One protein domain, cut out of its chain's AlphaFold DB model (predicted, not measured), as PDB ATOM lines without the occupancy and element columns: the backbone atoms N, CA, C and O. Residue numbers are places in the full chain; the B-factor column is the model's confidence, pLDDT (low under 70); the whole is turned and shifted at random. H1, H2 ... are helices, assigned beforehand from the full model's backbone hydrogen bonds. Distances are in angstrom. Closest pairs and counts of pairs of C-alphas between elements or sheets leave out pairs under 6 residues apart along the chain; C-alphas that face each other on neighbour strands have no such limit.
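This is residues 6 to 179 of the 213 residues of an uncharacterized protein of Hymenobacter metallilatus (UniProt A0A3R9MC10). H4 and H6 lie side by side as the core of a compact helical body; on one side the long H3 crosses both, with H1 beside its early part, and on the other side the hairpin of H7 and H8 packs on the later part of H4. H11 lies at one end of the body, beyond H6 and H9, while H5 is at the other end. The 174 printed residues hold eleven named helices, H1 to H11 in chain order, and no named strand; the class is all helix. The whole is compact, with a radius of gyration of the C-alphas of 15.5 A, and spans 44 by 37 by 30 A.

The longest helix, H4, runs from residue 59 at (6.310, -21.930, -38.479) to residue 77 at (20.016, -32.290, -16.453), 27.9 A. H3 is residues 32 to 48, 24.2 A; H11 is residues 161 to 174, 20.1 A, ending at C-alpha (17.746, -5.180, -19.749). H8 is residues 127 to 138, 17.1 A; H7 is residues 112 to 122; H6 is residues 99 to 109; H1 is residues 6 to 15, beginning at (2.929, -28.414, -26.529). H5 is residues 83 to 89. H2, H9 and H10 are residues 27 to 30, 140 to 143 and 155 to 158.

H4 is the hub and touches five helices. It touches H6 at a shallow tilt of 29 degrees, the same way; the closest C-alphas, of Ala 62 and Ala 105, are 4.4 A apart. With residues 59 to 63 alone H4 touches H3, about perpendicular at 73 degrees, closest at C-alphas 36 and 63, 6.6 A. H4, H7 and H8 form a bundle, three helices side by side. H7 and H8 are a hairpin at 24 degrees, closest at C-alphas 116 and 129, 6.2 A. H4 and H5, also a hairpin, only just touch, with 3 pairs of C-alphas within 8 A, closest at Arg 71 and Trp 89, 6.6 A. H1 touches H3, closest at C-alphas 6 and 35, 4.4 A; H2 touches no helix but is near H1. H9 touches H6, closest at C-alphas 106 and 142, 5.5 A. H10 and H11 touch only at the corner, closest at C-alphas 158 and 164, 4.6 A. In H1, H5, H7, H8 and H11 every O i to N i+4 pair is within hydrogen-bond range; H3 has 12 of 13, H4 14 of 15 and H6 5 of 7, and H2, H9 and H10 are too short for such a pair.

The two C-alphas farthest apart, of Ala 52 and Glu 80, are 44.9 A apart. The printed part has no cut. The links H1 to H2 and H9 to H10 are long. The mean pLDDT of the printed part is 91.5; residues 79 to 81 and 124 to 125 are under 70.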
ATOM      1  N   ALA A   6       3.938 -29.449 -26.773       90.56
ATOM      2  CA  ALA A   6       2.929 -28.414 -26.529       90.56
ATOM      3  C   ALA A   6       2.782 -28.092 -25.030       90.56
ATOM      4  O   ALA A   6       2.749 -26.920 -24.664       90.56
ATOM      5  N   GLU A   7       2.771 -29.115 -24.167       90.56
ATOM      6  CA  GLU A   7       2.756 -28.936 -22.706       90.56
ATOM      7  C   GLU A   7       4.023 -28.217 -22.221       90.56
ATOM      8  O   GLU A   7       3.936 -27.323 -21.384       90.56
ATOM      9  N   PHE A   8       5.191 -28.537 -22.797       91.94
ATOM     10  CA  PHE A   8       6.437 -27.815 -22.512       91.94
ATOM     11  C   PHE A   8       6.317 -26.322 -22.802       91.94
ATOM     12  O   PHE A   8       6.690 -25.498 -21.967       91.94
ATOM     13  N   ILE A   9       5.826 -25.992 -23.997       91.25
ATOM     14  CA  ILE A   9       5.691 -24.609 -24.444       91.25
ATOM     15  C   ILE A   9       4.711 -23.859 -23.530       91.25
ATOM     16  O   ILE A   9       4.995 -22.738 -23.111       91.25
ATOM     17  N   GLU A  10       3.586 -24.480 -23.175       90.56
ATOM     18  CA  GLU A  10       2.607 -23.884 -22.266       90.56
ATOM     19  C   GLU A  10       3.201 -23.616 -20.876       90.56
ATOM     20  O   GLU A  10       3.059 -22.508 -20.357       90.56
ATOM     21  N   GLU A  11       3.905 -24.586 -20.287       91.88
ATOM     22  CA  GLU A  11       4.543 -24.441 -18.973       91.88
ATOM     23  C   GLU A  11       5.579 -23.308 -18.964       91.88
ATOM     24  O   GLU A  11       5.516 -22.414 -18.112       91.88
ATOM     25  N   ILE A  12       6.508 -23.298 -19.927       89.88
ATOM     26  CA  ILE A  12       7.572 -22.287 -19.949       89.88
ATOM     27  C   ILE A  12       7.014 -20.885 -20.205       89.88
ATOM     28  O   ILE A  12       7.478 -19.926 -19.589       89.88
ATOM     29  N   TRP A  13       5.988 -20.762 -21.048       86.00
ATOM     30  CA  TRP A  13       5.398 -19.470 -21.380       86.00
ATOM     31  C   TRP A  13       4.528 -18.902 -20.259       86.00
ATOM     32  O   TRP A  13       4.563 -17.703 -19.993       86.00
ATOM     33  N   THR A  14       3.737 -19.747 -19.594       85.94
ATOM     34  CA  THR A  14       2.772 -19.289 -18.580       85.94
ATOM     35  C   THR A  14       3.372 -19.210 -17.181       85.94
ATOM     36  O   THR A  14       3.081 -18.270 -16.442       85.94
ATOM     37  N   ALA A  15       4.210 -20.178 -16.805       84.44
ATOM     38  CA  ALA A  15       4.755 -20.295 -15.457       84.44
ATOM     39  C   ALA A  15       6.230 -19.883 -15.363       84.44
ATOM     40  O   ALA A  15       6.733 -19.681 -14.256       84.44
ATOM     41  N   GLY A  16       6.949 -19.781 -16.490       80.31
ATOM     42  CA  GLY A  16       8.401 -19.557 -16.493       80.31
ATOM     43  C   GLY A  16       9.201 -20.737 -15.927       80.31
ATOM     44  O   GLY A  16      10.406 -20.630 -15.700       80.31
ATOM     45  N   THR A  17       8.541 -21.868 -15.683       81.25
ATOM     46  CA  THR A  17       9.118 -23.101 -15.145       81.25
ATOM     47  C   THR A  17       8.622 -24.265 -15.978       81.25
ATOM     48  O   THR A  17       7.473 -24.242 -16.397       81.25
ATOM     49  N   CYS A  18       9.444 -25.290 -16.169       83.75
ATOM     50  CA  CYS A  18       9.055 -26.481 -16.916       83.75
ATOM     51  C   CYS A  18       9.641 -27.745 -16.288       83.75
ATOM     52  O   CYS A  18      10.640 -27.692 -15.561       83.75
ATOM     53  N   THR A  19       9.039 -28.888 -16.607       81.06
ATOM     54  CA  THR A  19       9.629 -30.204 -16.335       81.06
ATOM     55  C   THR A  19      10.127 -30.824 -17.636       81.06
ATOM     56  O   THR A  19       9.485 -30.711 -18.668       81.06
ATOM     57  N   VAL A  20      11.264 -31.521 -17.627       82.75
ATOM     58  CA  VAL A  20      11.725 -32.263 -18.811       82.75
ATOM     59  C   VAL A  20      12.078 -33.701 -18.461       82.75
ATOM     60  O   VAL A  20      12.556 -34.000 -17.366       82.75
ATOM     61  N   SER A  21      11.830 -34.608 -19.405       81.44
ATOM     62  CA  SER A  21      12.279 -35.996 -19.299       81.44
ATOM     63  C   SER A  21      13.792 -36.063 -19.533       81.44
ATOM     64  O   SER A  21      14.283 -35.351 -20.401       81.44
ATOM     65  N   PRO A  22      14.550 -36.931 -18.845       76.12
ATOM     66  CA  PRO A  22      15.951 -37.183 -19.186       76.12
ATOM     67  C   PRO A  22      16.115 -38.064 -20.440       76.12
ATOM     68  O   PRO A  22      17.228 -38.251 -20.919       76.12
ATOM     69  N   ALA A  23      15.032 -38.644 -20.969       79.31
ATOM     70  CA  ALA A  23      15.060 -39.425 -22.205       79.31
ATOM     71  C   ALA A  23      14.726 -38.545 -23.426       79.31
ATOM     72  O   ALA A  23      13.918 -37.621 -23.284       79.31
ATOM     73  N   PRO A  24      15.273 -38.847 -24.624       73.19
ATOM     74  CA  PRO A  24      14.869 -38.176 -25.856       73.19
ATOM     75  C   PRO A  24      13.350 -38.244 -26.029       73.19
ATOM     76  O   PRO A  24      12.748 -39.296 -25.793       73.19
ATOM     77  N   MET A  25      12.740 -37.136 -26.448       79.81
ATOM     78  CA  MET A  25      11.316 -37.120 -26.766       79.81
ATOM     79  C   MET A  25      11.064 -37.999 -28.011       79.81
ATOM     80  O   MET A  25      11.680 -37.757 -29.049       79.81
ATOM     81  N   PRO A  26      10.195 -39.023 -27.941       80.25
ATOM     82  CA  PRO A  26       9.711 -39.750 -29.110       80.25
ATOM     83  C   PRO A  26       8.924 -38.830 -30.050       80.25
ATOM     84  O   PRO A  26       8.261 -37.897 -29.597       80.25
ATOM     85  N   ALA A  27       8.929 -39.136 -31.348       77.75
ATOM     86  CA  ALA A  27       8.256 -38.328 -32.367       77.75
ATOM     87  C   ALA A  27       6.753 -38.126 -32.084       77.75
ATOM     88  O   ALA A  27       6.201 -37.064 -32.361       77.75
ATOM     89  N   GLU A  28       6.089 -39.107 -31.470       76.75
ATOM     90  CA  GLU A  28       4.674 -39.019 -31.099       76.75
ATOM     91  C   GLU A  28       4.407 -37.943 -30.034       76.75
ATOM     92  O   GLU A  28       3.328 -37.353 -30.008       76.75
ATOM     93  N   GLN A  29       5.382 -37.680 -29.158       76.38
ATOM     94  CA  GLN A  29       5.287 -36.674 -28.095       76.38
ATOM     95  C   GLN A  29       5.645 -35.271 -28.587       76.38
ATOM     96  O   GLN A  29       5.222 -34.291 -27.969       76.38
ATOM     97  N   GLU A  30       6.360 -35.157 -29.712       81.56
ATOM     98  CA  GLU A  30       6.598 -33.855 -30.337       81.56
ATOM     99  C   GLU A  30       5.287 -33.240 -30.842       81.56
ATOM    100  O   GLU A  30       5.157 -32.021 -30.784       81.56
ATOM    101  N   ASN A  31       4.320 -34.072 -31.273       85.44
ATOM    102  CA  ASN A  31       2.989 -33.687 -31.765       85.44
ATOM    103  C   ASN A  31       2.993 -32.293 -32.420       85.44
ATOM    104  O   ASN A  31       2.394 -31.342 -31.908       85.44
ATOM    105  N   GLU A  32       3.723 -32.184 -33.535       89.88
ATOM    106  CA  GLU A  32       4.053 -30.908 -34.181       89.88
ATOM    107  C   GLU A  32       2.823 -30.033 -34.417       89.88
ATOM    108  O   GLU A  32       2.877 -28.824 -34.224       89.88
ATOM    109  N   LEU A  33       1.692 -30.647 -34.776       91.62
ATOM    110  CA  LEU A  33       0.443 -29.940 -35.028       91.62
ATOM    111  C   LEU A  33      -0.070 -29.207 -33.780       91.62
ATOM    112  O   LEU A  33      -0.497 -28.058 -33.874       91.62
ATOM    113  N   ALA A  34      -0.030 -29.857 -32.614       92.62
ATOM    114  CA  ALA A  34      -0.454 -29.239 -31.361       92.62
ATOM    115  C   ALA A  34       0.518 -28.134 -30.924       92.62
ATOM    116  O   ALA A  34       0.071 -27.073 -30.490       92.62
ATOM    117  N   ALA A  35       1.826 -28.364 -31.080       94.38
ATOM    118  CA  ALA A  35       2.848 -27.364 -30.784       94.38
ATOM    119  C   ALA A  35       2.695 -26.125 -31.683       94.38
ATOM    120  O   ALA A  35       2.633 -25.009 -31.178       94.38
ATOM    121  N   LEU A  36       2.539 -26.311 -32.997       96.19
ATOM    122  CA  LEU A  36       2.328 -25.223 -33.956       96.19
ATOM    123  C   LEU A  36       1.043 -24.441 -33.675       96.19
ATOM    124  O   LEU A  36       1.085 -23.217 -33.611       96.19
ATOM    125  N   ALA A  37      -0.077 -25.120 -33.419       95.88
ATOM    126  CA  ALA A  37      -1.339 -24.450 -33.093       95.88
ATOM    127  C   ALA A  37      -1.267 -23.628 -31.792       95.88
ATOM    128  O   ALA A  37      -2.037 -22.680 -31.602       95.88
ATOM    129  N   TRP A  38      -0.382 -24.009 -30.869       95.38
ATOM    130  CA  TRP A  38      -0.084 -23.217 -29.684       95.38
ATOM    131  C   TRP A  38       0.796 -22.011 -30.052       95.38
ATOM    132  O   TRP A  38       0.441 -20.879 -29.724       95.38
ATOM    133  N   LEU A  39       1.888 -22.231 -30.796       97.62
ATOM    134  CA  LEU A  39       2.845 -21.195 -31.214       97.62
ATOM    135  C   LEU A  39       2.189 -20.091 -32.050       97.62
ATOM    136  O   LEU A  39       2.432 -18.916 -31.801       97.62
ATOM    137  N   GLU A  40       1.313 -20.450 -32.988       97.88
ATOM    138  CA  GLU A  40       0.545 -19.496 -33.798       97.88
ATOM    139  C   GLU A  40      -0.344 -18.594 -32.937       97.88
ATOM    140  O   GLU A  40      -0.480 -17.398 -33.201       97.88
ATOM    141  N   ARG A  41      -0.944 -19.154 -31.881       96.94
ATOM    142  CA  ARG A  41      -1.792 -18.399 -30.955       96.94
ATOM    143  C   ARG A  41      -0.966 -17.444 -30.108       96.94
ATOM    144  O   ARG A  41      -1.343 -16.283 -29.992       96.94
ATOM    145  N   ALA A  42       0.155 -17.917 -29.567       96.38
ATOM    146  CA  ALA A  42       1.071 -17.085 -28.797       96.38
ATOM    147  C   ALA A  42       1.685 -15.972 -29.650       96.38
ATOM    148  O   ALA A  42       1.763 -14.835 -29.197       96.38
ATOM    149  N   TYR A  43       2.037 -16.261 -30.905       98.12
ATOM    150  CA  TYR A  43       2.435 -15.249 -31.880       98.12
ATOM    151  C   TYR A  43       1.330 -14.207 -32.082       98.12
ATOM    152  O   TYR A  43       1.592 -13.012 -32.001       98.12
ATOM    153  N   ALA A  44       0.091 -14.644 -32.342       97.62
ATOM    154  CA  ALA A  44      -1.017 -13.732 -32.609       97.62
ATOM    155  C   ALA A  44      -1.327 -12.838 -31.399       97.62
ATOM    156  O   ALA A  44      -1.653 -11.666 -31.575       97.62
ATOM    157  N   GLU A  45      -1.204 -13.380 -30.188       96.31
ATOM    158  CA  GLU A  45      -1.352 -12.637 -28.939       96.31
ATOM    159  C   GLU A  45      -0.183 -11.666 -28.701       96.31
ATOM    160  O   GLU A  45      -0.423 -10.484 -28.471       96.31
ATOM    161  N   ASP A  46       1.076 -12.110 -28.806       95.56
ATOM    162  CA  ASP A  46       2.260 -11.247 -28.632       95.56
ATOM    163  C   ASP A  46       2.239 -10.097 -29.653       95.56
ATOM    164  O   ASP A  46       2.375  -8.937 -29.265       95.56
ATOM    165  N   ALA A  47       1.928 -10.384 -30.922       96.50
ATOM    166  CA  ALA A  47       1.859  -9.402 -32.006       96.50
ATOM    167  C   ALA A  47       0.829  -8.284 -31.766       96.50
ATOM    168  O   ALA A  47       1.040  -7.156 -32.208       96.50
ATOM    169  N   GLN A  48      -0.272  -8.562 -31.056       95.50
ATOM    170  CA  GLN A  48      -1.285  -7.552 -30.710       95.50
ATOM    171  C   GLN A  48      -0.785  -6.520 -29.697       95.50
ATOM    172  O   GLN A  48      -1.327  -5.415 -29.634       95.50
ATOM    173  N   HIS A  49       0.235  -6.867 -28.914       93.19
ATOM    174  CA  HIS A  49       0.817  -5.995 -27.897       93.19
ATOM    175  C   HIS A  49       1.997  -5.172 -28.427       93.19
ATOM    176  O   HIS A  49       2.552  -4.355 -27.692       93.19
ATOM    177  N   GLN A  50       2.383  -5.366 -29.691       93.38
ATOM    178  CA  GLN A  50       3.521  -4.676 -30.281       93.38
ATOM    179  C   GLN A  50       3.130  -3.275 -30.771       93.38
ATOM    180  O   GLN A  50       2.082  -3.101 -31.399       93.38
ATOM    181  N   PRO A  51       3.973  -2.252 -30.535       87.50
ATOM    182  CA  PRO A  51       3.659  -0.864 -30.888       87.50
ATOM    183  C   PRO A  51       3.691  -0.593 -32.400       87.50
ATOM    184  O   PRO A  51       3.235   0.456 -32.855       87.50
ATOM    185  N   ALA A  52       4.233  -1.521 -33.188       92.50
ATOM    186  CA  ALA A  52       4.317  -1.443 -34.639       92.50
ATOM    187  C   ALA A  52       4.079  -2.826 -35.267       92.50
ATOM    188  O   ALA A  52       4.273  -3.840 -34.593       92.50
ATOM    189  N   PRO A  53       3.695  -2.889 -36.558       94.25
ATOM    190  CA  PRO A  53       3.544  -4.155 -37.259       94.25
ATOM    191  C   PRO A  53       4.816  -4.994 -37.162       94.25
ATOM    192  O   PRO A  53       5.913  -4.513 -37.458       94.25
ATOM    193  N   VAL A  54       4.651  -6.247 -36.759       96.06
ATOM    194  CA  VAL A  54       5.719  -7.243 -36.672       96.06
ATOM    195  C   VAL A  54       5.777  -8.113 -37.930       96.06
ATOM    196  O   VAL A  54       4.801  -8.158 -38.686       96.06
ATOM    197  N   PRO A  55       6.921  -8.771 -38.196       97.31
ATOM    198  CA  PRO A  55       7.044  -9.709 -39.307       97.31
ATOM    199  C   PRO A  55       6.025 -10.841 -39.203       97.31
ATOM    200  O   PRO A  55       5.637 -11.201 -38.098       97.31
ATOM    201  N   ALA A  56       5.666 -11.444 -40.339       97.56
ATOM    202  CA  ALA A  56       4.776 -12.602 -40.378       97.56
ATOM    203  C   ALA A  56       5.315 -13.795 -39.566       97.56
ATOM    204  O   ALA A  56       6.526 -13.960 -39.416       97.56
ATOM    205  N   PHE A  57       4.400 -14.652 -39.109       98.50
ATOM    206  CA  PHE A  57       4.739 -15.904 -38.440       98.50
ATOM    207  C   PHE A  57       5.466 -16.866 -39.388       98.50
ATOM    208  O   PHE A  57       5.035 -17.079 -40.522       98.50
ATOM    209  N   GLU A  58       6.551 -17.457 -38.897       98.44
ATOM    210  CA  GLU A  58       7.380 -18.442 -39.583       98.44
ATOM    211  C   GLU A  58       7.381 -19.731 -38.750       98.44
ATOM    212  O   GLU A  58       8.008 -19.820 -37.689       98.44
ATOM    213  N   ALA A  59       6.602 -20.708 -39.214       98.12
ATOM    214  CA  ALA A  59       6.310 -21.930 -38.479       98.12
ATOM    215  C   ALA A  59       7.563 -22.777 -38.221       98.12
ATOM    216  O   ALA A  59       7.709 -23.324 -37.124       98.12
ATOM    217  N   ASP A  60       8.482 -22.851 -39.189       98.00
ATOM    218  CA  ASP A  60       9.659 -23.712 -39.083       98.00
ATOM    219  C   ASP A  60      10.614 -23.195 -37.998       98.00
ATOM    220  O   ASP A  60      11.108 -23.975 -37.184       98.00
ATOM    221  N   ALA A  61      10.831 -21.879 -37.920       98.38
ATOM    222  CA  ALA A  61      11.657 -21.223 -36.912       98.38
ATOM    223  C   ALA A  61      11.031 -21.315 -35.519       98.38
ATOM    224  O   ALA A  61      11.743 -21.602 -34.555       98.38
ATOM    225  N   ALA A  62       9.714 -21.119 -35.397       98.25
ATOM    226  CA  ALA A  62       9.019 -21.251 -34.118       98.25
ATOM    227  C   ALA A  62       9.109 -22.685 -33.569       98.25
ATOM    228  O   ALA A  62       9.466 -22.895 -32.407       98.25
ATOM    229  N   LEU A  63       8.832 -23.684 -34.413       97.31
ATOM    230  CA  LEU A  63       8.886 -25.090 -34.018       97.31
ATOM    231  C   LEU A  63      10.321 -25.546 -33.734       97.31
ATOM    232  O   LEU A  63      10.564 -26.264 -32.759       97.31
ATOM    233  N   TRP A  64      11.285 -25.112 -34.552       97.69
ATOM    234  CA  TRP A  64      12.703 -25.346 -34.295       97.69
ATOM    235  C   TRP A  64      13.122 -24.764 -32.944       97.69
ATOM    236  O   TRP A  64      13.719 -25.485 -32.148       97.69
ATOM    237  N   ALA A  65      12.762 -23.516 -32.638       98.06
ATOM    238  CA  ALA A  65      13.118 -22.874 -31.377       98.06
ATOM    239  C   ALA A  65      12.511 -23.594 -30.163       98.06
ATOM    240  O   ALA A  65      13.191 -23.769 -29.151       98.06
ATOM    241  N   ALA A  66      11.268 -24.072 -30.269       96.12
ATOM    242  CA  ALA A  66      10.635 -24.871 -29.222       96.12
ATOM    243  C   ALA A  66      11.376 -26.190 -28.966       96.12
ATOM    244  O   ALA A  66      11.696 -26.512 -27.820       96.12
ATOM    245  N   ARG A  67      11.712 -26.928 -30.030       94.94
ATOM    246  CA  ARG A  67      12.515 -28.159 -29.937       94.94
ATOM    247  C   ARG A  67      13.904 -27.886 -29.377       94.94
ATOM    248  O   ARG A  67      14.382 -28.639 -28.529       94.94
ATOM    249  N   TYR A  68      14.540 -26.820 -29.850       95.81
ATOM    250  CA  TYR A  68      15.864 -26.407 -29.419       95.81
ATOM    251  C   TYR A  68      15.862 -26.116 -27.919       95.81
ATOM    252  O   TYR A  68      16.664 -26.695 -27.189       95.81
ATOM    253  N   LEU A  69      14.932 -25.283 -27.437       95.25
ATOM    254  CA  LEU A  69      14.829 -24.940 -26.021       95.25
ATOM    255  C   LEU A  69      14.532 -26.177 -25.167       95.25
ATOM    256  O   LEU A  69      15.196 -26.378 -24.154       95.25
ATOM    257  N   TYR A  70      13.593 -27.031 -25.588       93.12
ATOM    258  CA  TYR A  70      13.292 -28.278 -24.880       93.12
ATOM    259  C   TYR A  70      14.550 -29.133 -24.695       93.12
ATOM    260  O   TYR A  70      14.893 -29.516 -23.575       93.12
ATOM    261  N   ARG A  71      15.284 -29.380 -25.787       91.50
ATOM    262  CA  ARG A  71      16.519 -30.174 -25.763       91.50
ATOM    263  C   ARG A  71      17.603 -29.488 -24.942       91.50
ATOM    264  O   ARG A  71      18.258 -30.148 -24.148       91.50
ATOM    265  N   ALA A  72      17.762 -28.174 -25.059       92.62
ATOM    266  CA  ALA A  72      18.726 -27.426 -24.264       92.62
ATOM    267  C   ALA A  72      18.450 -27.571 -22.760       92.62
ATOM    268  O   ALA A  72      19.376 -27.828 -21.992       92.62
ATOM    269  N   VAL A  73      17.180 -27.494 -22.340       91.44
ATOM    270  CA  VAL A  73      16.781 -27.729 -20.945       91.44
ATOM    271  C   VAL A  73      17.071 -29.174 -20.527       91.44
ATOM    272  O   VAL A  73      17.640 -29.382 -19.455       91.44
ATOM    273  N   GLN A  74      16.781 -30.176 -21.367       88.00
ATOM    274  CA  GLN A  74      17.145 -31.577 -21.091       88.00
ATOM    275  C   GLN A  74      18.648 -31.760 -20.857       88.00
ATOM    276  O   GLN A  74      19.053 -32.424 -19.901       88.00
ATOM    277  N   LEU A  75      19.476 -31.139 -21.697       88.31
ATOM    278  CA  LEU A  75      20.931 -31.241 -21.617       88.31
ATOM    279  C   LEU A  75      21.485 -30.638 -20.315       88.31
ATOM    280  O   LEU A  75      22.495 -31.118 -19.814       88.31
ATOM    281  N   THR A  76      20.795 -29.677 -19.685       86.25
ATOM    282  CA  THR A  76      21.206 -29.163 -18.358       86.25
ATOM    283  C   THR A  76      21.116 -30.207 -17.239       86.25
ATOM    284  O   THR A  76      21.830 -30.123 -16.233       86.25
ATOM    285  N   VAL A  77      20.226 -31.191 -17.403       82.50
ATOM    286  CA  VAL A  77      20.016 -32.290 -16.453       82.50
ATOM    287  C   VAL A  77      20.957 -33.456 -16.772       82.50
ATOM    288  O   VAL A  77      21.450 -34.124 -15.862       82.50
ATOM    289  N   LEU A  78      21.256 -33.674 -18.054       79.56
ATOM    290  CA  LEU A  78      22.149 -34.717 -18.556       79.56
ATOM    291  C   LEU A  78      23.611 -34.233 -18.549       79.56
ATOM    292  O   LEU A  78      24.190 -33.922 -19.581       79.56
ATOM    293  N   ARG A  79      24.215 -34.160 -17.359       64.56
ATOM    294  CA  ARG A  79      25.529 -33.520 -17.123       64.56
ATOM    295  C   ARG A  79      26.767 -34.256 -17.660       64.56
ATOM    296  O   ARG A  79      27.870 -33.738 -17.532       64.56
ATOM    297  N   GLU A  80      26.619 -35.456 -18.213       67.94
ATOM    298  CA  GLU A  80      27.735 -36.273 -18.723       67.94
ATOM    299  C   GLU A  80      27.697 -36.378 -20.252       67.94
ATOM    300  O   GLU A  80      27.700 -37.472 -20.815       67.94
ATOM    301  N   LEU A  81      27.609 -35.240 -20.936       67.25
ATOM    302  CA  LEU A  81      27.554 -35.211 -22.392       67.25
ATOM    303  C   LEU A  81      28.802 -34.542 -22.954       67.25
ATOM    304  O   LEU A  81      29.212 -33.471 -22.516       67.25
ATOM    305  N   ASP A  82      29.424 -35.210 -23.921       76.25
ATOM    306  CA  ASP A  82      30.507 -34.623 -24.696       76.25
ATOM    307  C   ASP A  82      29.956 -33.670 -25.775       76.25
ATOM    308  O   ASP A  82      28.760 -33.652 -26.083       76.25
ATOM    309  N   ASP A  83      30.840 -32.865 -26.374       81.69
ATOM    310  CA  ASP A  83      30.476 -31.908 -27.433       81.69
ATOM    311  C   ASP A  83      29.765 -32.581 -28.621       81.69
ATOM    312  O   ASP A  83      28.908 -31.978 -29.269       81.69
ATOM    313  N   THR A  84      30.069 -33.855 -28.888       82.38
ATOM    314  CA  THR A  84      29.452 -34.603 -29.988       82.38
ATOM    315  C   THR A  84      27.975 -34.847 -29.706       82.38
ATOM    316  O   THR A  84      27.133 -34.604 -30.572       82.38
ATOM    317  N   ALA A  85      27.638 -35.283 -28.491       80.62
ATOM    318  CA  ALA A  85      26.256 -35.497 -28.091       80.62
ATOM    319  C   ALA A  85      25.450 -34.190 -28.106       80.62
ATOM    320  O   ALA A  85      24.327 -34.177 -28.616       80.62
ATOM    321  N   VAL A  86      26.034 -33.081 -27.638       86.12
ATOM    322  CA  VAL A  86      25.367 -31.769 -27.660       86.12
ATOM    323  C   VAL A  86      25.052 -31.333 -29.094       86.12
ATOM    324  O   VAL A  86      23.909 -30.976 -29.374       86.12
ATOM    325  N   ARG A  87      26.004 -31.455 -30.030       86.50
ATOM    326  CA  ARG A  87      25.797 -31.114 -31.455       86.50
ATOM    327  C   ARG A  87      24.701 -31.928 -32.130       86.50
ATOM    328  O   ARG A  87      23.988 -31.413 -32.984       86.50
ATOM    329  N   VAL A  88      24.572 -33.207 -31.776       87.06
ATOM    330  CA  VAL A  88      23.531 -34.074 -32.349       87.06
ATOM    331  C   VAL A  88      22.136 -33.604 -31.931       87.06
ATOM    332  O   VAL A  88      21.197 -33.689 -32.723       87.06
ATOM    333  N   TRP A  89      21.999 -33.100 -30.704       87.38
ATOM    334  CA  TRP A  89      20.710 -32.715 -30.130       87.38
ATOM    335  C   TRP A  89      20.343 -31.261 -30.446       87.38
ATOM    336  O   TRP A  89      19.185 -30.978 -30.774       87.38
ATOM    337  N   LEU A  90      21.319 -30.353 -30.388       92.44
ATOM    338  CA  LEU A  90      21.169 -28.921 -30.645       92.44
ATOM    339  C   LEU A  90      21.580 -28.579 -32.075       92.44
ATOM    340  O   LEU A  90      22.634 -28.002 -32.328       92.44
ATOM    341  N   GLN A  91      20.719 -28.954 -33.015       93.44
ATOM    342  CA  GLN A  91      20.913 -28.618 -34.420       93.44
ATOM    343  C   GLN A  91      20.615 -27.139 -34.674       93.44
ATOM    344  O   GLN A  91      19.641 -26.587 -34.156       93.44
ATOM    345  N   GLU A  92      21.444 -26.521 -35.509       95.50
ATOM    346  CA  GLU A  92      21.207 -25.176 -36.024       95.50
ATOM    347  C   GLU A  92      19.908 -25.127 -36.838       95.50
ATOM    348  O   GLU A  92      19.461 -26.131 -37.401       95.50
ATOM    349  N   TYR A  93      19.290 -23.948 -36.891       97.12
ATOM    350  CA  TYR A  93      18.115 -23.733 -37.725       97.12
ATOM    351  C   TYR A  93      18.504 -23.886 -39.205       97.12
ATOM    352  O   TYR A  93      19.410 -23.188 -39.662       97.12
ATOM    353  N   PRO A  94      17.846 -24.775 -39.972       96.00
ATOM    354  CA  PRO A  94      18.247 -25.059 -41.350       96.00
ATOM    355  C   PRO A  94      17.757 -24.010 -42.362       96.00
ATOM    356  O   PRO A  94      18.184 -24.029 -43.516       96.00
ATOM    357  N   GLY A  95      16.823 -23.144 -41.963       95.69
ATOM    358  CA  GLY A  95      16.223 -22.133 -42.826       95.69
ATOM    359  C   GLY A  95      16.975 -20.795 -42.825       95.69
ATOM    360  O   GLY A  95      17.936 -20.595 -42.080       95.69
ATOM    361  N   PRO A  96      16.536 -19.835 -43.655       95.38
ATOM    362  CA  PRO A  96      17.105 -18.495 -43.669       95.38
ATOM    363  C   PRO A  96      16.709 -17.707 -42.410       95.38
ATOM    364  O   PRO A  96      15.529 -17.590 -42.076       95.38
ATOM    365  N   VAL A  97      17.690 -17.085 -41.753       95.06
ATOM    366  CA  VAL A  97      17.474 -16.232 -40.571       95.06
ATOM    367  C   VAL A  97      16.963 -14.851 -41.008       95.06
ATOM    368  O   VAL A  97      17.706 -13.882 -41.127       95.06
ATOM    369  N   THR A  98      15.676 -14.789 -41.342       96.44
ATOM    370  CA  THR A  98      14.959 -13.561 -41.736       96.44
ATOM    371  C   THR A  98      14.363 -12.839 -40.518       96.44
ATOM    372  O   THR A  98      14.259 -13.443 -39.450       96.44
ATOM    373  N   PRO A  99      13.868 -11.589 -40.643       96.69
ATOM    374  CA  PRO A  99      13.114 -10.944 -39.563       96.69
ATOM    375  C   PRO A  99      11.914 -11.770 -39.063       96.69
ATOM    376  O   PRO A  99      11.658 -11.830 -37.862       96.69
ATOM    377  N   ALA A 100      11.208 -12.457 -39.969       97.56
ATOM    378  CA  ALA A 100      10.114 -13.372 -39.630       97.56
ATOM    379  C   ALA A 100      10.593 -14.565 -38.798       97.56
ATOM    380  O   ALA A 100      10.000 -14.871 -37.760       97.56
ATOM    381  N   ALA A 101      11.709 -15.175 -39.203       98.12
ATOM    382  CA  ALA A 101      12.339 -16.239 -38.435       98.12
ATOM    383  C   ALA A 101      12.774 -15.733 -37.053       98.12
ATOM    384  O   ALA A 101      12.459 -16.377 -36.058       98.12
ATOM    385  N   HIS A 102      13.429 -14.564 -36.967       98.06
ATOM    386  CA  HIS A 102      13.844 -13.963 -35.693       98.06
ATOM    387  C   HIS A 102      12.681 -13.824 -34.726       98.06
ATOM    388  O   HIS A 102      12.775 -14.300 -33.601       98.06
ATOM    389  N   TYR A 103      11.593 -13.194 -35.158       98.06
ATOM    390  CA  TYR A 103      10.459 -12.946 -34.281       98.06
ATOM    391  C   TYR A 103       9.737 -14.235 -33.870       98.06
ATOM    392  O   TYR A 103       9.354 -14.389 -32.713       98.06
ATOM    393  N   SER A 104       9.623 -15.195 -34.790       98.50
ATOM    394  CA  SER A 104       8.947 -16.472 -34.538       98.50
ATOM    395  C   SER A 104       9.760 -17.393 -33.624       98.50
ATOM    396  O   SER A 104       9.213 -17.963 -32.681       98.50
ATOM    397  N   ALA A 105      11.075 -17.501 -33.839       98.50
ATOM    398  CA  ALA A 105      11.973 -18.237 -32.949       98.50
ATOM    399  C   ALA A 105      12.067 -17.580 -31.564       98.50
ATOM    400  O   ALA A 105      12.154 -18.265 -30.544       98.50
ATOM    401  N   ASP A 106      12.023 -16.248 -31.518       98.06
ATOM    402  CA  ASP A 106      12.159 -15.478 -30.288       98.06
ATOM    403  C   ASP A 106      11.062 -15.754 -29.256       98.06
ATOM    404  O   ASP A 106      11.315 -15.575 -28.065       98.06
ATOM    405  N   LEU A 107       9.889 -16.244 -29.667       96.94
ATOM    406  CA  LEU A 107       8.859 -16.712 -28.736       96.94
ATOM    407  C   LEU A 107       9.449 -17.681 -27.699       96.94
ATOM    408  O   LEU A 107       9.122 -17.606 -26.520       96.94
ATOM    409  N   LEU A 108      10.367 -18.555 -28.119       97.25
ATOM    410  CA  LEU A 108      10.995 -19.529 -27.229       97.25
ATOM    411  C   LEU A 108      12.444 -19.165 -26.915       97.25
ATOM    412  O   LEU A 108      12.887 -19.313 -25.774       97.25
ATOM    413  N   LEU A 109      13.195 -18.634 -27.880       97.75
ATOM    414  CA  LEU A 109      14.601 -18.310 -27.654       97.75
ATOM    415  C   LEU A 109      14.812 -17.159 -26.662       97.75
ATOM    416  O   LEU A 109      15.888 -17.088 -26.072       97.75
ATOM    417  N   ARG A 110      13.805 -16.313 -26.385       96.19
ATOM    418  CA  ARG A 110      13.890 -15.277 -25.334       96.19
ATOM    419  C   ARG A 110      14.168 -15.831 -23.930       96.19
ATOM    420  O   ARG A 110      14.584 -15.080 -23.056       96.19
ATOM    421  N   HIS A 111      13.978 -17.135 -23.715       95.56
ATOM    422  CA  HIS A 111      14.313 -17.822 -22.464       95.56
ATOM    423  C   HIS A 111      15.765 -18.339 -22.417       95.56
ATOM    424  O   HIS A 111      16.259 -18.705 -21.346       95.56
ATOM    425  N   LEU A 112      16.483 -18.363 -23.547       95.94
ATOM    426  CA  LEU A 112      17.867 -18.844 -23.602       95.94
ATOM    427  C   LEU A 112      18.862 -18.030 -22.765       95.94
ATOM    428  O   LEU A 112      19.741 -18.664 -22.184       95.94
ATOM    429  N   PRO A 113      18.785 -16.686 -22.648       95.88
ATOM    430  CA  PRO A 113      19.694 -15.941 -21.774       95.88
ATOM    431  C   PRO A 113      19.657 -16.426 -20.316       95.88
ATOM    432  O   PRO A 113      20.697 -16.540 -19.660       95.88
ATOM    433  N   ASP A 114      18.469 -16.777 -19.825       94.06
ATOM    434  CA  ASP A 114      18.272 -17.290 -18.471       94.06
ATOM    435  C   ASP A 114      18.796 -18.718 -18.325       94.06
ATOM    436  O   ASP A 114      19.492 -19.025 -17.351       94.06
ATOM    437  N   LEU A 115      18.550 -19.564 -19.328       93.50
ATOM    438  CA  LEU A 115      19.106 -20.913 -19.383       93.50
ATOM    439  C   LEU A 115      20.640 -20.896 -19.445       93.50
ATOM    440  O   LEU A 115      21.298 -21.644 -18.724       93.50
ATOM    441  N   LEU A 116      21.223 -20.012 -20.256       94.69
ATOM    442  CA  LEU A 116      22.668 -19.821 -20.363       94.69
ATOM    443  C   LEU A 116      23.261 -19.432 -19.006       94.69
ATOM    444  O   LEU A 116      24.245 -20.028 -18.570       94.69
ATOM    445  N   ARG A 117      22.643 -18.473 -18.311       93.19
ATOM    446  CA  ARG A 117      23.064 -18.039 -16.973       93.19
ATOM    447  C   ARG A 117      22.998 -19.176 -15.953       93.19
ATOM    448  O   ARG A 117      23.906 -19.298 -15.130       93.19
ATOM    449  N   LEU A 118      21.969 -20.022 -16.021       91.06
ATOM    450  CA  LEU A 118      21.876 -21.234 -15.203       91.06
ATOM    451  C   LEU A 118      23.031 -22.200 -15.512       91.06
ATOM    452  O   LEU A 118      23.740 -22.611 -14.595       91.06
ATOM    453  N   CYS A 119      23.263 -22.519 -16.789       90.06
ATOM    454  CA  CYS A 119      24.316 -23.445 -17.220       90.06
ATOM    455  C   CYS A 119      25.714 -22.955 -16.824       90.06
ATOM    456  O   CYS A 119      26.517 -23.725 -16.299       90.06
ATOM    457  N   GLN A 120      25.982 -21.658 -16.988       90.62
ATOM    458  CA  GLN A 120      27.239 -21.033 -16.575       90.62
ATOM    459  C   GLN A 120      27.487 -21.160 -15.068       90.62
ATOM    460  O   GLN A 120      28.628 -21.330 -14.656       90.62
ATOM    461  N   GLY A 121      26.443 -21.109 -14.236       85.38
ATOM    462  CA  GLY A 121      26.571 -21.323 -12.792       85.38
ATOM    463  C   GLY A 121      26.894 -22.772 -12.405       85.38
ATOM    464  O   GLY A 121      27.438 -23.006 -11.327       85.38
ATOM    465  N   LEU A 122      26.574 -23.736 -13.273       82.25
ATOM    466  CA  LEU A 122      26.809 -25.162 -13.045       82.25
ATOM    467  C   LEU A 122      28.178 -25.613 -13.567       82.25
ATOM    468  O   LEU A 122      28.930 -26.249 -12.829       82.25
ATOM    469  N   ALA A 123      28.489 -25.291 -14.824       79.06
ATOM    470  CA  ALA A 123      29.721 -25.675 -15.507       79.06
ATOM    471  C   ALA A 123      30.054 -24.660 -16.628       79.06
ATOM    472  O   ALA A 123      29.675 -24.852 -17.780       79.06
ATOM    473  N   PRO A 124      30.782 -23.566 -16.327       65.88
ATOM    474  CA  PRO A 124      31.024 -22.478 -17.284       65.88
ATOM    475  C   PRO A 124      31.765 -22.873 -18.571       65.88
ATOM    476  O   PRO A 124      31.674 -22.157 -19.562       65.88
ATOM    477  N   ALA A 125      32.529 -23.968 -18.542       67.56
ATOM    478  CA  ALA A 125      33.333 -24.454 -19.667       67.56
ATOM    479  C   ALA A 125      32.699 -25.661 -20.388       67.56
ATOM    480  O   ALA A 125      33.382 -26.339 -21.152       67.56
ATOM    481  N   ASP A 126      31.425 -25.948 -20.115       81.12
ATOM    482  CA  ASP A 126      30.678 -27.039 -20.739       81.12
ATOM    483  C   ASP A 126      30.394 -26.737 -22.222       81.12
ATOM    484  O   ASP A 126      30.137 -25.588 -22.601       81.12
ATOM    485  N   ALA A 127      30.411 -27.776 -23.058       87.81
ATOM    486  CA  ALA A 127      30.013 -27.703 -24.458       87.81
ATOM    487  C   ALA A 127      28.622 -27.068 -24.611       87.81
ATOM    488  O   ALA A 127      28.427 -26.226 -25.486       87.81
ATOM    489  N   LEU A 128      27.674 -27.376 -23.718       90.75
ATOM    490  CA  LEU A 128      26.340 -26.774 -23.750       90.75
ATOM    491  C   LEU A 128      26.386 -25.241 -23.667       90.75
ATOM    492  O   LEU A 128      25.700 -24.569 -24.432       90.75
ATOM    493  N   VAL A 129      27.221 -24.672 -22.791       92.19
ATOM    494  CA  VAL A 129      27.366 -23.209 -22.662       92.19
ATOM    495  C   VAL A 129      27.849 -22.599 -23.976       92.19
ATOM    496  O   VAL A 129      27.316 -21.575 -24.404       92.19
ATOM    497  N   GLN A 130      28.814 -23.241 -24.638       91.75
ATOM    498  CA  GLN A 130      29.348 -22.775 -25.919       91.75
ATOM    499  C   GLN A 130      28.284 -22.814 -27.021       91.75
ATOM    500  O   GLN A 130      28.148 -21.845 -27.765       91.75
ATOM    501  N   HIS A 131      27.486 -23.883 -27.089       93.62
ATOM    502  CA  HIS A 131      26.387 -24.002 -28.056       93.62
ATOM    503  C   HIS A 131      25.298 -22.957 -27.829       93.62
ATOM    504  O   HIS A 131      24.868 -22.307 -28.779       93.62
ATOM    505  N   LEU A 132      24.904 -22.717 -26.575       95.25
ATOM    506  CA  LEU A 132      23.924 -21.679 -26.247       95.25
ATOM    507  C   LEU A 132      24.423 -20.275 -26.609       95.25
ATOM    508  O   LEU A 132      23.661 -19.473 -27.152       95.25
ATOM    509  N   GLN A 133      25.698 -19.974 -26.343       95.62
ATOM    510  CA  GLN A 133      26.309 -18.705 -26.746       95.62
ATOM    511  C   GLN A 133      26.355 -18.558 -28.267       95.62
ATOM    512  O   GLN A 133      25.983 -17.506 -28.781       95.62
ATOM    513  N   ALA A 134      26.763 -19.611 -28.980       95.12
ATOM    514  CA  ALA A 134      26.803 -19.619 -30.437       95.12
ATOM    515  C   ALA A 134      25.407 -19.422 -31.036       95.12
ATOM    516  O   ALA A 134      25.245 -18.643 -31.970       95.12
ATOM    517  N   THR A 135      24.374 -20.059 -30.479       97.00
ATOM    518  CA  THR A 135      22.995 -19.817 -30.907       97.00
ATOM    519  C   THR A 135      22.595 -18.373 -30.629       97.00
ATOM    520  O   THR A 135      22.242 -17.673 -31.567       97.00
ATOM    521  N   LEU A 136      22.736 -17.852 -29.409       97.06
ATOM    522  CA  LEU A 136      22.372 -16.456 -29.127       97.06
ATOM    523  C   LEU A 136      23.126 -15.439 -30.004       97.06
ATOM    524  O   LEU A 136      22.545 -14.430 -30.391       97.06
ATOM    525  N   HIS A 137      24.367 -15.725 -30.402       96.19
ATOM    526  CA  HIS A 137      25.103 -14.890 -31.353       96.19
ATOM    527  C   HIS A 137      24.416 -14.782 -32.735       96.19
ATOM    528  O   HIS A 137      24.468 -13.735 -33.372       96.19
ATOM    529  N   HIS A 138      23.715 -15.825 -33.183       96.31
ATOM    530  CA  HIS A 138      22.951 -15.818 -34.438       96.31
ATOM    531  C   HIS A 138      21.517 -15.294 -34.285       96.31
ATOM    532  O   HIS A 138      20.844 -15.066 -35.286       96.31
ATOM    533  N   TRP A 139      21.038 -15.100 -33.052       97.75
ATOM    534  CA  TRP A 139      19.666 -14.682 -32.748       97.75
ATOM    535  C   TRP A 139      19.650 -13.392 -31.904       97.75
ATOM    536  O   TRP A 139      19.179 -13.412 -30.765       97.75
ATOM    537  N   PRO A 140      20.132 -12.252 -32.450       97.00
ATOM    538  CA  PRO A 140      20.259 -10.966 -31.755       97.00
ATOM    539  C   PRO A 140      19.030 -10.542 -30.951       97.00
ATOM    540  O   PRO A 140      19.187 -10.090 -29.819       97.00
ATOM    541  N   LEU A 141      17.813 -10.710 -31.487       97.56
ATOM    542  CA  LEU A 141      16.574 -10.317 -30.799       97.56
ATOM    543  C   LEU A 141      16.403 -11.035 -29.447       97.56
ATOM    544  O   LEU A 141      15.962 -10.423 -28.470       97.56
ATOM    545  N   SER A 142      16.793 -12.308 -29.394       97.81
ATOM    546  CA  SER A 142      16.713 -13.166 -28.210       97.81
ATOM    547  C   SER A 142      17.957 -13.091 -27.326       97.81
ATOM    548  O   SER A 142      17.944 -13.582 -26.204       97.81
ATOM    549  N   ALA A 143      19.037 -12.481 -27.815       97.50
ATOM    550  CA  ALA A 143      20.307 -12.357 -27.106       97.50
ATOM    551  C   ALA A 143      20.363 -11.191 -26.114       97.50
ATOM    552  O   ALA A 143      21.318 -11.099 -25.343       97.50
ATOM    553  N   VAL A 144      19.379 -10.292 -26.129       97.12
ATOM    554  CA  VAL A 144      19.369  -9.121 -25.244       97.12
ATOM    555  C   VAL A 144      19.426  -9.548 -23.777       97.12
ATOM    556  O   VAL A 144      18.657 -10.397 -23.336       97.12
ATOM    557  N   GLY A 145      20.346  -8.953 -23.013       93.88
ATOM    558  CA  GLY A 145      20.572  -9.282 -21.605       93.88
ATOM    559  C   GLY A 145      21.454 -10.515 -21.380       93.88
ATOM    560  O   GLY A 145      21.829 -10.797 -20.237       93.88
ATOM    561  N   ALA A 146      21.838 -11.239 -22.437       95.00
ATOM    562  CA  ALA A 146      22.778 -12.345 -22.331       95.00
ATOM    563  C   ALA A 146      24.220 -11.840 -22.185       95.00
ATOM    564  O   ALA A 146      24.685 -10.951 -22.895       95.00
ATOM    565  N   LYS A 147      24.981 -12.476 -21.291       91.62
ATOM    566  CA  LYS A 147      26.422 -12.223 -21.153       91.62
ATOM    567  C   LYS A 147      27.193 -13.073 -22.159       91.62
ATOM    568  O   LYS A 147      27.608 -14.193 -21.850       91.62
ATOM    569  N   LEU A 148      27.352 -12.535 -23.362       92.50
ATOM    570  CA  LEU A 148      28.087 -13.173 -24.452       92.50
ATOM    571  C   LEU A 148      29.533 -12.671 -24.509       92.50
ATOM    572  O   LEU A 148      29.813 -11.512 -24.204       92.50
ATOM    573  N   ALA A 149      30.453 -13.558 -24.895       88.25
ATOM    574  CA  ALA A 149      31.844 -13.185 -25.152       88.25
ATOM    575  C   ALA A 149      31.971 -12.361 -26.443       88.25
ATOM    576  O   ALA A 149      32.745 -11.410 -26.501       88.25
ATOM    577  N   GLU A 150      31.168 -12.714 -27.446       91.12
ATOM    578  CA  GLU A 150      31.055 -12.018 -28.720       91.12
ATOM    579  C   GLU A 150      29.611 -11.558 -28.915       91.12
ATOM    580  O   GLU A 150      28.668 -12.339 -28.773       91.12
ATOM    581  N   LEU A 151      29.435 -10.269 -29.200       92.81
ATOM    582  CA  LEU A 151      28.111  -9.680 -29.360       92.81
ATOM    583  C   LEU A 151      27.556  -9.989 -30.759       92.81
ATOM    584  O   LEU A 151      28.314  -9.907 -31.724       92.81
ATOM    585  N   PRO A 152      26.262 -10.331 -30.878       94.75
ATOM    586  CA  PRO A 152      25.613 -10.565 -32.164       94.75
ATOM    587  C   PRO A 152      25.584  -9.292 -33.017       94.75
ATOM    588  O   PRO A 152      25.507  -8.183 -32.482       94.75
ATOM    589  N   ASP A 153      25.569  -9.458 -34.341       94.94
ATOM    590  CA  ASP A 153      25.258  -8.366 -35.266       94.94
ATOM    591  C   ASP A 153      23.759  -8.019 -35.165       94.94
ATOM    592  O   ASP A 153      22.913  -8.870 -35.446       94.94
ATOM    593  N   PRO A 154      23.388  -6.793 -34.757       95.06
ATOM    594  CA  PRO A 154      21.990  -6.410 -34.613       95.06
ATOM    595  C   PRO A 154      21.311  -6.066 -35.947       95.06
ATOM    596  O   PRO A 154      20.084  -5.969 -35.975       95.06
ATOM    597  N   VAL A 155      22.059  -5.858 -37.043       92.25
ATOM    598  CA  VAL A 155      21.523  -5.358 -38.326       92.25
ATOM    599  C   VAL A 155      20.295  -6.139 -38.826       92.25
ATOM    600  O   VAL A 155      19.287  -5.487 -39.103       92.25
ATOM    601  N   PRO A 156      20.274  -7.490 -38.833       91.06
ATOM    602  CA  PRO A 156      19.112  -8.251 -39.310       91.06
ATOM    603  C   PRO A 156      17.799  -7.954 -38.566       91.06
ATOM    604  O   PRO A 156      16.713  -8.092 -39.126       91.06
ATOM    605  N   VAL A 157      17.882  -7.543 -37.297       95.38
ATOM    606  CA  VAL A 157      16.724  -7.160 -36.470       95.38
ATOM    607  C   VAL A 157      16.356  -5.699 -36.708       95.38
ATOM    608  O   VAL A 157      15.175  -5.357 -36.755       95.38
ATOM    609  N   LEU A 158      17.356  -4.834 -36.884       95.31
ATOM    610  CA  LEU A 158      17.159  -3.401 -37.100       95.31
ATOM    611  C   LEU A 158      16.549  -3.068 -38.468       95.31
ATOM    612  O   LEU A 158      15.910  -2.022 -38.589       95.31
ATOM    613  N   ASP A 159      16.697  -3.952 -39.456       92.00
ATOM    614  CA  ASP A 159      16.142  -3.790 -40.807       92.00
ATOM    615  C   ASP A 159      14.605  -3.880 -40.857       92.00
ATOM    616  O   ASP A 159      13.989  -3.437 -41.829       92.00
ATOM    617  N   HIS A 160      13.957  -4.417 -39.815       96.25
ATOM    618  CA  HIS A 160      12.498  -4.454 -39.722       96.25
ATOM    619  C   HIS A 160      11.973  -3.438 -38.695       96.25
ATOM    620  O   HIS A 160      12.319  -3.533 -37.516       96.25
ATOM    621  N   PRO A 161      11.062  -2.517 -39.066       94.19
ATOM    622  CA  PRO A 161      10.650  -1.413 -38.194       94.19
ATOM    623  C   PRO A 161      10.016  -1.878 -36.875       94.19
ATOM    624  O   PRO A 161      10.334  -1.338 -35.818       94.19
ATOM    625  N   GLY A 162       9.171  -2.914 -36.912       95.69
ATOM    626  CA  GLY A 162       8.576  -3.471 -35.692       95.69
ATOM    627  C   GLY A 162       9.597  -4.133 -34.768       95.69
ATOM    628  O   GLY A 162       9.515  -3.985 -33.551       95.69
ATOM    629  N   LEU A 163      10.605  -4.805 -35.334       97.19
ATOM    630  CA  LEU A 163      11.629  -5.460 -34.524       97.19
ATOM    631  C   LEU A 163      12.636  -4.461 -33.976       97.19
ATOM    632  O   LEU A 163      13.086  -4.627 -32.851       97.19
ATOM    633  N   ARG A 164      12.936  -3.394 -34.721       97.00
ATOM    634  CA  ARG A 164      13.759  -2.274 -34.261       97.00
ATOM    635  C   ARG A 164      13.215  -1.671 -32.960       97.00
ATOM    636  O   ARG A 164      13.994  -1.465 -32.032       97.00
ATOM    637  N   LEU A 165      11.902  -1.433 -32.870       96.12
ATOM    638  CA  LEU A 165      11.269  -0.917 -31.646       96.12
ATOM    639  C   LEU A 165      11.278  -1.945 -30.510       96.12
ATOM    640  O   LEU A 165      11.743  -1.630 -29.418       96.12
ATOM    641  N   LEU A 166      10.868  -3.188 -30.784       96.81
ATOM    642  CA  LEU A 166      10.914  -4.268 -29.791       96.81
ATOM    643  C   LEU A 166      12.335  -4.476 -29.233       96.81
ATOM    644  O   LEU A 166      12.525  -4.708 -28.038       96.81
ATOM    645  N   TYR A 167      13.350  -4.382 -30.089       97.56
ATOM    646  CA  TYR A 167      14.748  -4.506 -29.703       97.56
ATOM    647  C   TYR A 167      15.191  -3.349 -28.804       97.56
ATOM    648  O   TYR A 167      15.830  -3.595 -27.781       97.56
ATOM    649  N   ALA A 168      14.805  -2.108 -29.125       96.88
ATOM    650  CA  ALA A 168      15.051  -0.954 -28.257       96.88
ATOM    651  C   ALA A 168      14.426  -1.148 -26.871       96.88
ATOM    652  O   ALA A 168      15.125  -1.004 -25.868       96.88
ATOM    653  N   ASP A 169      13.151  -1.541 -26.811       95.75
ATOM    654  CA  ASP A 169      12.439  -1.761 -25.549       95.75
ATOM    655  C   ASP A 169      13.150  -2.801 -24.679       95.75
ATOM    656  O   ASP A 169      13.361  -2.589 -23.481       95.75
ATOM    657  N   ARG A 170      13.607  -3.900 -25.284       96.19
ATOM    658  CA  ARG A 170      14.364  -4.935 -24.570       96.19
ATOM    659  C   ARG A 170      15.717  -4.450 -24.083       96.19
ATOM    660  O   ARG A 170      16.083  -4.749 -22.951       96.19
ATOM    661  N   LEU A 171      16.459  -3.710 -24.903       96.81
ATOM    662  CA  LEU A 171      17.757  -3.154 -24.515       96.81
ATOM    663  C   LEU A 171      17.614  -2.196 -23.329       96.81
ATOM    664  O   LEU A 171      18.421  -2.246 -22.399       96.81
ATOM    665  N   LEU A 172      16.569  -1.365 -23.347       95.94
ATOM    666  CA  LEU A 172      16.225  -0.449 -22.262       95.94
ATOM    667  C   LEU A 172      15.843  -1.206 -20.987       95.94
ATOM    668  O   LEU A 172      16.366  -0.898 -19.914       95.94
ATOM    669  N   ALA A 173      14.979  -2.216 -21.105       95.31
ATOM    670  CA  ALA A 173      14.548  -3.044 -19.982       95.31
ATOM    671  C   ALA A 173      15.718  -3.822 -19.355       95.31
ATOM    672  O   ALA A 173      15.863  -3.846 -18.133       95.31
ATOM    673  N   ALA A 174      16.581  -4.413 -20.185       95.75
ATOM    674  CA  ALA A 174      17.746  -5.180 -19.749       95.75
ATOM    675  C   ALA A 174      18.928  -4.303 -19.308       95.75
ATOM    676  O   ALA A 174      19.873  -4.817 -18.710       95.75
ATOM    677  N   ARG A 175      18.898  -2.995 -19.607       95.44
ATOM    678  CA  ARG A 175      20.034  -2.076 -19.426       95.44
ATOM    679  C   ARG A 175      21.311  -2.623 -20.074       95.44
ATOM    680  O   ARG A 175      22.401  -2.535 -19.500       95.44
ATOM    681  N   ASP A 176      21.188  -3.184 -21.275       95.88
ATOM    682  CA  ASP A 176      22.285  -3.887 -21.941       95.88
ATOM    683  C   ASP A 176      23.301  -2.915 -22.566       95.88
ATOM    684  O   ASP A 176      23.285  -2.599 -23.758       95.88
ATOM    685  N   LEU A 177      24.211  -2.421 -21.726       94.31
ATOM    686  CA  LEU A 177      25.277  -1.505 -22.131       94.31
ATOM    687  C   LEU A 177      26.260  -2.119 -23.131       94.31
ATOM    688  O   LEU A 177      26.939  -1.371 -23.836       94.31
ATOM    689  N   ALA A 178      26.391  -3.447 -23.171       93.69
ATOM    690  CA  ALA A 178      27.318  -4.096 -24.085       93.69
ATOM    691  C   ALA A 178      26.804  -3.953 -25.522       93.69
ATOM    692  O   ALA A 178      27.511  -3.400 -26.366       93.69
ATOM    693  N   LEU A 179      25.544  -4.329 -25.763       94.69
ATOM    694  CA  LEU A 179      24.891  -4.143 -27.060       94.69
ATOM    695  C   LEU A 179      24.690  -2.664 -27.407       94.69
ATOM    696  O   LEU A 179      24.899  -2.271 -28.553       94.69
TER     697      LEU A 179